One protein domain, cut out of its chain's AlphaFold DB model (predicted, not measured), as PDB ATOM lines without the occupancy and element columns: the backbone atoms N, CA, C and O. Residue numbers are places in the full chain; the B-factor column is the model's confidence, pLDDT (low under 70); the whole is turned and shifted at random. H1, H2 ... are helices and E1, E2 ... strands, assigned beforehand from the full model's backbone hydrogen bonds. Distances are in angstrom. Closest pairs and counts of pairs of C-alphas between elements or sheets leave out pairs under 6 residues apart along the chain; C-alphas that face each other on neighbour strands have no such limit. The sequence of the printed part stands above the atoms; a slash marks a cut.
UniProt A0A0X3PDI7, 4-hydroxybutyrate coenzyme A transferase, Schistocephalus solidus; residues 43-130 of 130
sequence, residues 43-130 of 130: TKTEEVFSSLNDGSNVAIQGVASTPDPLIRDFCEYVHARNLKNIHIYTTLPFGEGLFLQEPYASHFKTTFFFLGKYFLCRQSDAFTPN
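Overview. This is residues 43 to 130 of the 130 residues of the protein "4-hydroxybutyrate coenzyme A transferase" of Schistocephalus solidus (UniProt A0A0X3PDI7). There is little regular structure: a small parallel sheet in the order E1 E2 E3 forms a wall, H2 grazes it, H1 packs on H2 away from the sheet, and residues 113 to 130 trail away as a tail. The 88 printed residues, 32 of them in named elements, run H1 E1 H2 E2 E3, mixed in class. The whole is compact, radius of gyration of the C-alphas 13.1 A, spanning 37 by 32 by 19 A.

Along the chain. E2, residues 86 to 90, is 12.9 A long; E3, 108 to 112, 12.5 A; E1, 57 to 60, 10.0 A. H2, 68 to 80, measures 18.5 A and H1, 45 to 49, 6.3 A. C-alpha 45 is at (174.236, 151.408, 203.866), C-alpha 112 at (190.955, 162.942, 218.532).

Arrangement. Inner strand E2 is parallel to E1 at 33 degrees (N 58 to O 87, 2.8 A) and to E3 at 21 degrees (N 88 to O 109, 2.8 A), both within hydrogen-bond range. E1, H2, E2 form a strand-helix-strand unit, parallel neighbours joined through a helix, with a right-handed crossover. H2 only grazes the sheet; with residues 73 to 77 alone it touches H1, closest C-alphas Thr 45 and Asp 73, 6.6 A. H1 and H2 have every O i to N i+4 pair within hydrogen-bond range.

Size, cuts and confidence. The C-alphas farthest apart, Thr 43 and Asn 130, are 43.6 A apart. The printed part has no cut; E2 to E3 is a long link. pLDDT is under 70 at 94 and 115 to 130.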
ATOM      1  N   THR A  43     174.274 152.935 197.027       79.06
ATOM      2  CA  THR A  43     173.346 153.714 197.855       79.06
ATOM      3  C   THR A  43     172.875 152.918 199.068       79.06
ATOM      4  O   THR A  43     172.046 153.412 199.825       79.06
ATOM      5  N   LYS A  44     173.335 151.670 199.228       81.19
ATOM      6  CA  LYS A  44     172.919 150.800 200.326       81.19
ATOM      7  C   LYS A  44     173.933 150.867 201.456       81.19
ATOM      8  O   LYS A  44     175.066 150.420 201.299       81.19
ATOM      9  N   THR A  45     173.479 151.338 202.610       83.06
ATOM     10  CA  THR A  45     174.236 151.408 203.866       83.06
ATOM     11  C   THR A  45     174.900 150.073 204.219       83.06
ATOM     12  O   THR A  45     176.053 150.035 204.640       83.06
ATOM     13  N   GLU A  46     174.218 148.955 203.965       84.69
ATOM     14  CA  GLU A  46     174.740 147.622 204.276       84.69
ATOM     15  C   GLU A  46     175.958 147.232 203.448       84.69
ATOM     16  O   GLU A  46     176.886 146.633 203.978       84.69
ATOM     17  N   GLU A  47     175.992 147.598 202.168       85.19
ATOM     18  CA  GLU A  47     177.136 147.293 201.308       85.19
ATOM     19  C   GLU A  47     178.366 148.116 201.714       85.19
ATOM     20  O   GLU A  47     179.488 147.628 201.590       85.19
ATOM     21  N   VAL A  48     178.152 149.332 202.230       86.00
ATOM     22  CA  VAL A  48     179.218 150.235 202.694       86.00
ATOM     23  C   VAL A  48     179.850 149.735 203.988       86.00
ATOM     24  O   VAL A  48     181.072 149.736 204.114       86.00
ATOM     25  N   PHE A  49     179.027 149.296 204.940       90.44
ATOM     26  CA  PHE A  49     179.470 148.960 206.295       90.44
ATOM     27  C   PHE A  49     179.574 147.456 206.569       90.44
ATOM     28  O   PHE A  49     179.908 147.068 207.683       90.44
ATOM     29  N   SER A  50     179.335 146.610 205.562       89.06
ATOM     30  CA  SER A  50     179.368 145.138 205.670       89.06
ATOM     31  C   SER A  50     180.649 144.553 206.269       89.06
ATOM     32  O   SER A  50     180.618 143.442 206.787       89.06
ATOM     33  N   SER A  51     181.769 145.272 206.201       89.50
ATOM     34  CA  SER A  51     183.050 144.838 206.760       89.50
ATOM     35  C   SER A  51     183.265 145.234 208.224       89.50
ATOM     36  O   SER A  51     184.314 144.910 208.778       89.50
ATOM     37  N   LEU A  52     182.342 145.982 208.841       92.12
ATOM     38  CA  LEU A  52     182.462 146.398 210.237       92.12
ATOM     39  C   LEU A  52     182.106 145.254 211.182       92.12
ATOM     40  O   LEU A  52     181.003 144.719 211.143       92.12
ATOM     41  N   ASN A  53     183.030 144.980 212.095       93.19
ATOM     42  CA  ASN A  53     182.880 144.034 213.197       93.19
ATOM     43  C   ASN A  53     183.180 144.721 214.538       93.19
ATOM     44  O   ASN A  53     183.737 145.825 214.568       93.19
ATOM     45  N   ASP A  54     182.887 144.052 215.649       92.94
ATOM     46  CA  ASP A  54     183.303 144.509 216.979       92.94
ATOM     47  C   ASP A  54     184.817 144.771 217.031       92.94
ATOM     48  O   ASP A  54     185.617 143.999 216.500       92.94
ATOM     49  N   GLY A  55     185.225 145.876 217.659       92.06
ATOM     50  CA  GLY A  55     186.639 146.259 217.743       92.06
ATOM     51  C   GLY A  55     187.220 146.913 216.482       92.06
ATOM     52  O   GLY A  55     188.422 147.175 216.443       92.06
ATOM     53  N   SER A  56     186.415 147.171 215.444       94.06
ATOM     54  CA  SER A  56     186.915 147.770 214.198       94.06
ATOM     55  C   SER A  56     187.482 149.172 214.409       94.06
ATOM     56  O   SER A  56     186.933 149.979 215.157       94.06
ATOM     57  N   ASN A  57     188.548 149.475 213.671       93.19
ATOM     58  CA  ASN A  57     189.178 150.789 213.631       93.19
ATOM     59  C   ASN A  57     188.664 151.572 212.418       93.19
ATOM     60  O   ASN A  57     188.782 151.110 211.284       93.19
ATOM     61  N   VAL A  58     188.122 152.763 212.649       90.81
ATOM     62  CA  VAL A  58     187.520 153.623 211.629       90.81
ATOM     63  C   VAL A  58     188.185 154.990 211.674       90.81
ATOM     64  O   VAL A  58     188.184 155.658 212.704       90.81
ATOM     65  N   ALA A  59     188.739 155.431 210.549       89.19
ATOM     66  CA  ALA A  59     189.257 156.784 210.404       89.19
ATOM     67  C   ALA A  59     188.211 157.669 209.717       89.19
ATOM     68  O   ALA A  59     187.783 157.379 208.601       89.19
ATOM     69  N   ILE A  60     187.811 158.755 210.376       87.31
ATOM     70  CA  ILE A  60     186.895 159.751 209.822       87.31
ATOM     71  C   ILE A  60     187.711 160.974 209.434       87.31
ATOM     72  O   ILE A  60     188.308 161.642 210.286       87.31
ATOM     73  N   GLN A  61     187.703 161.281 208.139       83.56
ATOM     74  CA  GLN A  61     188.263 162.525 207.641       83.56
ATOM     75  C   GLN A  61     187.468 163.693 208.230       83.56
ATOM     76  O   GLN A  61     186.244 163.683 208.165       83.56
ATOM     77  N   GLY A  62     188.151 164.660 208.842       79.50
ATOM     78  CA  GLY A  62     187.497 165.836 209.413       79.50
ATOM     79  C   GLY A  62     187.671 167.098 208.567       79.50
ATOM     80  O   GLY A  62     188.045 167.048 207.396       79.50
ATOM     81  N   VAL A  63     187.421 168.257 209.172       78.88
ATOM     82  CA  VAL A  63     187.393 169.582 208.538       78.88
ATOM     83  C   VAL A  63     186.359 169.615 207.392       78.88
ATOM     84  O   VAL A  63     185.296 169.002 207.497       78.88
ATOM     85  N   ALA A  64     186.605 170.341 206.302       76.69
ATOM     86  CA  ALA A  64     185.636 170.554 205.223       76.69
ATOM     87  C   ALA A  64     185.271 169.271 204.452       76.69
ATOM     88  O   ALA A  64     184.344 169.280 203.647       76.69
ATOM     89  N   SER A  65     185.997 168.179 204.690       79.19
ATOM     90  CA  SER A  65     185.732 166.858 204.129       79.19
ATOM     91  C   SER A  65     185.066 165.904 205.121       79.19
ATOM     92  O   SER A  65     184.999 164.709 204.840       79.19
ATOM     93  N   THR A  66     184.533 166.416 206.240       79.25
ATOM     94  CA  THR A  66     183.741 165.603 207.172       79.25
ATOM     95  C   THR A  66     182.487 165.071 206.473       79.25
ATOM     96  O   THR A  66     181.668 165.865 205.999       79.25
ATOM     97  N   PRO A  67     182.313 163.742 206.355       82.44
ATOM     98  CA  PRO A  67     181.199 163.178 205.611       82.44
ATOM     99  C   PRO A  67     179.957 163.037 206.509       82.44
ATOM    100  O   PRO A  67     179.547 161.922 206.826       82.44
ATOM    101  N   ASP A  68     179.333 164.152 206.900       79.69
ATOM    102  CA  ASP A  68     178.207 164.175 207.860       79.69
ATOM    103  C   ASP A  68     177.076 163.173 207.551       79.69
ATOM    104  O   ASP A  68     176.663 162.447 208.460       79.69
ATOM    105  N   PRO A  69     176.580 163.045 206.297       83.06
ATOM    106  CA  PRO A  69     175.523 162.081 205.993       83.06
ATOM    107  C   PRO A  69     175.969 160.634 206.216       83.06
ATOM    108  O   PRO A  69     175.181 159.812 206.668       83.06
ATOM    109  N   LEU A  70     177.241 160.338 205.936       85.62
ATOM    110  CA  LEU A  70     177.806 159.004 206.106       85.62
ATOM    111  C   LEU A  70     178.020 158.670 207.584       85.62
ATOM    112  O   LEU A  70     177.850 157.523 207.977       85.62
ATOM    113  N   ILE A  71     178.367 159.667 208.403       87.62
ATOM    114  CA  ILE A  71     178.526 159.504 209.853       87.62
ATOM    115  C   ILE A  71     177.192 159.126 210.500       87.62
ATOM    116  O   ILE A  71     177.169 158.259 211.372       87.62
ATOM    117  N   ARG A  72     176.082 159.734 210.064       88.25
ATOM    118  CA  ARG A  72     174.750 159.355 210.549       88.25
ATOM    119  C   ARG A  72     174.423 157.906 210.196       88.25
ATOM    120  O   ARG A  72     174.129 157.126 211.096       88.25
ATOM    121  N   ASP A  73     174.547 157.544 208.921       89.88
ATOM    122  CA  ASP A  73     174.252 156.186 208.450       89.88
ATOM    123  C   ASP A  73     175.160 155.143 209.137       89.88
ATOM    124  O   ASP A  73     174.734 154.024 209.423       89.88
ATOM    125  N   PHE A  74     176.402 155.518 209.452       90.75
ATOM    126  CA  PHE A  74     177.344 154.715 210.231       90.75
ATOM    127  C   PHE A  74     176.884 154.501 211.680       90.75
ATOM    128  O   PHE A  74     176.879 153.365 212.154       90.75
ATOM    129  N   CYS A  75     176.477 155.564 212.380       90.06
ATOM    130  CA  CYS A  75     175.992 155.468 213.761       90.06
ATOM    131  C   CYS A  75     174.731 154.599 213.847       90.06
ATOM    132  O   CYS A  75     174.650 153.712 214.698       90.06
ATOM    133  N   GLU A  76     173.789 154.796 212.922       91.56
ATOM    134  CA  GLU A  76     172.572 153.987 212.817       91.56
ATOM    135  C   GLU A  76     172.895 152.513 212.529       91.56
ATOM    136  O   GLU A  76     172.338 151.624 213.173       91.56
ATOM    137  N   TYR A  77     173.831 152.232 211.615       92.44
ATOM    138  CA  TYR A  77     174.244 150.865 211.280       92.44
ATOM    139  C   TYR A  77     174.852 150.124 212.476       92.44
ATOM    140  O   TYR A  77     174.491 148.973 212.739       92.44
ATOM    141  N   VAL A  78     175.769 150.780 213.194       91.75
ATOM    142  CA  VAL A  78     176.450 150.233 214.378       91.75
ATOM    143  C   VAL A  78     175.448 149.968 215.495       91.75
ATOM    144  O   VAL A  78     175.467 148.889 216.085       91.75
ATOM    145  N   HIS A  79     174.539 150.912 215.741       91.75
ATOM    146  CA  HIS A  79     173.516 150.777 216.771       91.75
ATOM    147  C   HIS A  79     172.512 149.665 216.450       91.75
ATOM    148  O   HIS A  79     172.269 148.798 217.287       91.75
ATOM    149  N   ALA A  80     171.994 149.616 215.216       91.56
ATOM    150  CA  ALA A  80     171.037 148.596 214.786       91.56
ATOM    151  C   ALA A  80     171.601 147.167 214.877       91.56
ATOM    152  O   ALA A  80     170.856 146.218 215.116       91.56
ATOM    153  N   ARG A  81     172.917 147.009 214.693       91.81
ATOM    154  CA  ARG A  81     173.625 145.723 214.812       91.81
ATOM    155  C   ARG A  81     174.255 145.497 216.185       91.81
ATOM    156  O   ARG A  81     174.852 144.447 216.399       91.81
ATOM    157  N   ASN A  82     174.101 146.447 217.108       92.00
ATOM    158  CA  ASN A  82     174.671 146.413 218.451       92.00
ATOM    159  C   ASN A  82     176.189 146.133 218.456       92.00
ATOM    160  O   ASN A  82     176.682 145.412 219.324       92.00
ATOM    161  N   LEU A  83     176.919 146.683 217.476       91.56
ATOM    162  CA  LEU A  83     178.369 146.499 217.365       91.56
ATOM    163  C   LEU A  83     179.082 147.245 218.497       91.56
ATOM    164  O   LEU A  83     178.678 148.346 218.868       91.56
ATOM    165  N   LYS A  84     180.143 146.664 219.057       92.31
ATOM    166  CA  LYS A  84     180.803 147.180 220.268       92.31
ATOM    167  C   LYS A  84     182.270 147.506 220.049       92.31
ATOM    168  O   LYS A  84     182.960 146.887 219.241       92.31
ATOM    169  N   ASN A  85     182.773 148.432 220.867       91.69
ATOM    170  CA  ASN A  85     184.181 148.833 220.892       91.69
ATOM    171  C   ASN A  85     184.698 149.314 219.528       91.69
ATOM    172  O   ASN A  85     185.834 149.026 219.170       91.69
ATOM    173  N   ILE A  86     183.889 150.034 218.755       92.88
ATOM    174  CA  ILE A  86     184.360 150.600 217.490       92.88
ATOM    175  C   ILE A  86     185.272 151.791 217.800       92.88
ATOM    176  O   ILE A  86     184.863 152.740 218.468       92.88
ATOM    177  N   HIS A  87     186.512 151.755 217.324       92.00
ATOM    178  CA  HIS A  87     187.497 152.805 217.554       92.00
ATOM    179  C   HIS A  87     187.444 153.841 216.433       92.00
ATOM    180  O   HIS A  87     187.716 153.521 215.280       92.00
ATOM    181  N   ILE A  88     187.119 155.090 216.764       89.88
ATOM    182  CA  ILE A  88     187.066 156.198 215.809       89.88
ATOM    183  C   ILE A  88     188.323 157.049 215.948       89.88
ATOM    184  O   ILE A  88     188.636 157.532 217.032       89.88
ATOM    185  N   TYR A  89     188.997 157.301 214.835       89.50
ATOM    186  CA  TYR A  89     190.133 158.206 214.736       89.50
ATOM    187  C   TYR A  89     189.757 159.396 213.867       89.50
ATOM    188  O   TYR A  89     189.388 159.224 212.705       89.50
ATOM    189  N   THR A  90     189.834 160.612 214.401       84.06
ATOM    190  CA  THR A  90     189.448 161.798 213.630       84.06
ATOM    191  C   THR A  90     190.211 163.054 214.040       84.06
ATOM    192  O   THR A  90     190.741 163.170 215.147       84.06
ATOM    193  N   THR A  91     190.263 164.015 213.122       79.31
ATOM    194  CA  THR A  91     190.903 165.318 213.303       79.31
ATOM    195  C   THR A  91     189.888 166.393 212.953       79.31
ATOM    196  O   THR A  91     189.581 166.557 211.780       79.31
ATOM    197  N   LEU A  92     189.392 167.141 213.944       72.62
ATOM    198  CA  LEU A  92     188.426 168.234 213.740       72.62
ATOM    199  C   LEU A  92     187.159 167.815 212.958       72.62
ATOM    200  O   LEU A  92     186.904 168.375 211.891       72.62
ATOM    201  N   PRO A  93     186.348 166.857 213.438       74.56
ATOM    202  CA  PRO A  93     185.073 166.573 212.789       74.56
ATOM    203  C   PRO A  93     184.159 167.800 212.907       74.56
ATOM    204  O   PRO A  93     183.947 168.321 214.004       74.56
ATOM    205  N   PHE A  94     183.634 168.276 211.782       68.69
ATOM    206  CA  PHE A  94     182.508 169.209 211.788       68.69
ATOM    207  C   PHE A  94     181.186 168.430 211.813       68.69
ATOM    208  O   PHE A  94     181.166 167.229 211.579       68.69
ATOM    209  N   GLY A  95     180.088 169.102 212.159       70.50
ATOM    210  CA  GLY A  95     178.762 168.482 212.247       70.50
ATOM    211  C   GLY A  95     178.300 168.221 213.682       70.50
ATOM    212  O   GLY A  95     178.841 168.770 214.640       70.50
ATOM    213  N   GLU A  96     177.245 167.417 213.823       71.81
ATOM    214  CA  GLU A  96     176.575 167.160 215.111       71.81
ATOM    215  C   GLU A  96     177.356 166.192 216.012       71.81
ATOM    216  O   GLU A  96     177.148 166.175 217.222       71.81
ATOM    217  N   GLY A  97     178.292 165.418 215.450       76.38
ATOM    218  CA  GLY A  97     179.109 164.484 216.227       76.38
ATOM    219  C   GLY A  97     178.289 163.363 216.868       76.38
ATOM    220  O   GLY A  97     178.524 163.023 218.022       76.38
ATOM    221  N   LEU A  98     177.335 162.789 216.123       81.06
ATOM    222  CA  LEU A  98     176.384 161.774 216.608       81.06
ATOM    223  C   LEU A  98     177.045 160.593 217.339       81.06
ATOM    224  O   LEU A  98     176.482 160.082 218.296       81.06
ATOM    225  N   PHE A  99     178.263 160.207 216.950       81.69
ATOM    226  CA  PHE A  99     179.042 159.138 217.591       81.69
ATOM    227  C   PHE A  99     179.492 159.448 219.035       81.69
ATOM    228  O   PHE A  99     180.040 158.572 219.697       81.69
ATOM    229  N   LEU A 100     179.289 160.675 219.523       82.94
ATOM    230  CA  LEU A 100     179.579 161.106 220.900       82.94
ATOM    231  C   LEU A 100     178.314 161.310 221.736       82.94
ATOM    232  O   LEU A 100     178.415 161.579 222.929       82.94
ATOM    233  N   GLN A 101     177.137 161.230 221.118       82.62
ATOM    234  CA  GLN A 101     175.854 161.464 221.773       82.62
ATOM    235  C   GLN A 101     175.168 160.132 222.085       82.62
ATOM    236  O   GLN A 101     175.334 159.146 221.364       82.62
ATOM    237  N   GLU A 102     174.363 160.096 223.143       82.69
ATOM    238  CA  GLU A 102     173.452 158.973 223.384       82.69
ATOM    239  C   GLU A 102     172.382 158.911 222.276       82.69
ATOM    240  O   GLU A 102     171.928 159.962 221.814       82.69
ATOM    241  N   PRO A 103     171.958 157.716 221.816       85.31
ATOM    242  CA  PRO A 103     172.281 156.371 222.324       85.31
ATOM    243  C   PRO A 103     173.560 155.739 221.732       85.31
ATOM    244  O   PRO A 103     173.883 154.584 222.009       85.31
ATOM    245  N   TYR A 104     174.279 156.458 220.868       86.69
ATOM    246  CA  TYR A 104     175.367 155.912 220.054       86.69
ATOM    247  C   TYR A 104     176.709 155.839 220.789       86.69
ATOM    248  O   TYR A 104     177.500 154.934 220.526       86.69
ATOM    249  N   ALA A 105     176.960 156.770 221.714       84.12
ATOM    250  CA  ALA A 105     178.239 156.945 222.403       84.12
ATOM    251  C   ALA A 105     178.781 155.653 223.038       84.12
ATOM    252  O   ALA A 105     179.980 155.387 222.974       84.12
ATOM    253  N   SER A 106     177.899 154.809 223.582       88.69
ATOM    254  CA  SER A 106     178.262 153.540 224.228       88.69
ATOM    255  C   SER A 106     178.947 152.523 223.299       88.69
ATOM    256  O   SER A 106     179.686 151.651 223.763       88.69
ATOM    257  N   HIS A 107     178.747 152.639 221.985       87.81
ATOM    258  CA  HIS A 107     179.322 151.737 220.988       87.81
ATOM    259  C   HIS A 107     180.731 152.155 220.535       87.81
ATOM    260  O   HIS A 107     181.467 151.334 219.970       87.81
ATOM    261  N   PHE A 108     181.126 153.407 220.798       89.44
ATOM    262  CA  PHE A 108     182.289 154.044 220.187       89.44
ATOM    263  C   PHE A 108     183.374 154.437 221.193       89.44
ATOM    264  O   PHE A 108     183.119 154.913 222.294       89.44
ATOM    265  N   LYS A 109     184.633 154.302 220.770       89.25
ATOM    266  CA  LYS A 109     185.817 154.838 221.448       89.25
ATOM    267  C   LYS A 109     186.492 155.834 220.523       89.25
ATOM    268  O   LYS A 109     187.163 155.440 219.572       89.25
ATOM    269  N   THR A 110     186.319 157.123 220.788       85.62
ATOM    270  CA  THR A 110     186.841 158.167 219.900       85.62
ATOM    271  C   THR A 110     188.193 158.684 220.376       85.62
ATOM    272  O   THR A 110     188.347 159.095 221.522       85.62
ATOM    273  N   THR A 111     189.168 158.703 219.471       85.62
ATOM    274  CA  THR A 111     190.481 159.324 219.643       85.62
ATOM    275  C   THR A 111     190.588 160.522 218.706       85.62
ATOM    276  O   THR A 111     190.540 160.382 217.481       85.62
ATOM    277  N   PHE A 112     190.752 161.709 219.286       82.69
ATOM    278  CA  PHE A 112     190.955 162.942 218.532       82.69
ATOM    279  C   PHE A 112     192.446 163.235 218.385       82.69
ATOM    280  O   PHE A 112     193.158 163.342 219.381       82.69
ATOM    281  N   PHE A 113     192.912 163.437 217.154       81.31
ATOM    282  CA  PHE A 113     194.297 163.863 216.896       81.31
ATOM    283  C   PHE A 113     194.500 165.379 216.999       81.31
ATOM    284  O   PHE A 113     195.620 165.867 216.879       81.31
ATOM    285  N   PHE A 114     193.425 166.136 217.217       70.00
ATOM    286  CA  PHE A 114     193.483 167.571 217.453       70.00
ATOM    287  C   PHE A 114     192.432 167.958 218.491       70.00
ATOM    288  O   PHE A 114     191.243 167.709 218.300       70.00
ATOM    289  N   LEU A 115     192.883 168.578 219.580       63.34
ATOM    290  CA  LEU A 115     192.049 169.054 220.679       63.34
ATOM    291  C   LEU A 115     192.106 170.585 220.693       63.34
ATOM    292  O   LEU A 115     193.140 171.172 221.000       63.34
ATOM    293  N   GLY A 116     191.001 171.237 220.326       51.59
ATOM    294  CA  GLY A 116     190.885 172.697 220.308       51.59
ATOM    295  C   GLY A 116     189.808 173.192 221.273       51.59
ATOM    296  O   GLY A 116     188.672 172.725 221.227       51.59
ATOM    297  N   LYS A 117     190.140 174.193 222.100       46.81
ATOM    298  CA  LYS A 117     189.261 174.769 223.143       46.81
ATOM    299  C   LYS A 117     187.924 175.325 222.611       46.81
ATOM    300  O   LYS A 117     186.953 175.382 223.352       46.81
ATOM    301  N   TYR A 118     187.862 175.698 221.331       41.62
ATOM    302  CA  TYR A 118     186.678 176.293 220.688       41.62
ATOM    303  C   TYR A 118     185.772 175.295 219.952       41.62
ATOM    304  O   TYR A 118     184.679 175.664 219.536       41.62
ATOM    305  N   PHE A 119     186.195 174.039 219.793       44.97
ATOM    306  CA  PHE A 119     185.434 173.028 219.045       44.97
ATOM    307  C   PHE A 119     184.538 172.160 219.932       44.97
ATOM    308  O   PHE A 119     183.542 171.619 219.464       44.97
ATOM    309  N   LEU A 120     184.836 172.106 221.231       43.84
ATOM    310  CA  LEU A 120     183.976 171.483 222.238       43.84
ATOM    311  C   LEU A 120     182.743 172.334 222.586       43.84
ATOM    312  O   LEU A 120     181.838 171.829 223.232       43.84
ATOM    313  N   CYS A 121     182.656 173.590 222.127       33.69
ATOM    314  CA  CYS A 121     181.597 174.533 222.524       33.69
ATOM    315  C   CYS A 121     180.187 174.162 222.008       33.69
ATOM    316  O   CYS A 121     179.201 174.739 222.444       33.69
ATOM    317  N   ARG A 122     180.063 173.182 221.098       36.03
ATOM    318  CA  ARG A 122     178.759 172.584 220.739       36.03
ATOM    319  C   ARG A 122     178.523 171.198 221.349       36.03
ATOM    320  O   ARG A 122     177.433 170.661 221.211       36.03
ATOM    321  N   GLN A 123     179.536 170.623 222.001       39.50
ATOM    322  CA  GLN A 123     179.445 169.371 222.765       39.50
ATOM    323  C   GLN A 123     179.288 169.620 224.274       39.50
ATOM    324  O   GLN A 123     178.825 168.743 224.996       39.50
ATOM    325  N   SER A 124     179.647 170.811 224.758       36.75
ATOM    326  CA  SER A 124     179.619 171.178 226.177       36.75
ATOM    327  C   SER A 124     178.221 171.347 226.774       36.75
ATOM    328  O   SER A 124     178.116 171.405 227.993       36.75
ATOM    329  N   ASP A 125     177.155 171.346 225.972       37.91
ATOM    330  CA  ASP A 125     175.782 171.333 226.504       37.91
ATOM    331  C   ASP A 125     175.353 169.935 227.003       37.91
ATOM    332  O   ASP A 125     174.292 169.794 227.604       37.91
ATOM    333  N   ALA A 126     176.179 168.899 226.791       39.12
ATOM    334  CA  ALA A 126     175.921 167.528 227.243       39.12
ATOM    335  C   ALA A 126     176.891 167.033 228.336       39.12
ATOM    336  O   ALA A 126     176.758 165.904 228.802       39.12
ATOM    337  N   PHE A 127     177.865 167.849 228.756       36.56
ATOM    338  CA  PHE A 127     178.852 167.464 229.771       36.56
ATOM    339  C   PHE A 127     178.931 168.509 230.885       36.56
ATOM    340  O   PHE A 127     179.933 169.202 231.060       36.56
ATOM    341  N   THR A 128     177.848 168.627 231.651       29.16
ATOM    342  CA  THR A 128     177.900 169.196 233.000       29.16
ATOM    343  C   THR A 128     178.238 168.073 233.984       29.16
ATOM    344  O   THR A 128     177.406 167.181 234.170       29.16
ATOM    345  N   PRO A 129     179.429 168.060 234.605       34.47
ATOM    346  CA  PRO A 129     179.664 167.220 235.772       34.47
ATOM    347  C   PRO A 129     178.877 167.795 236.962       34.47
ATOM    348  O   PRO A 129     178.894 169.009 237.175       34.47
ATOM    349  N   ASN A 130     178.175 166.925 237.695       34.91
ATOM    350  CA  ASN A 130     177.688 167.220 239.049       34.91
ATOM    351  C   ASN A 130     178.862 167.352 240.022       34.91
ATOM    352  O   ASN A 130     179.851 166.603 239.837       34.91
TER     353      ASN A 130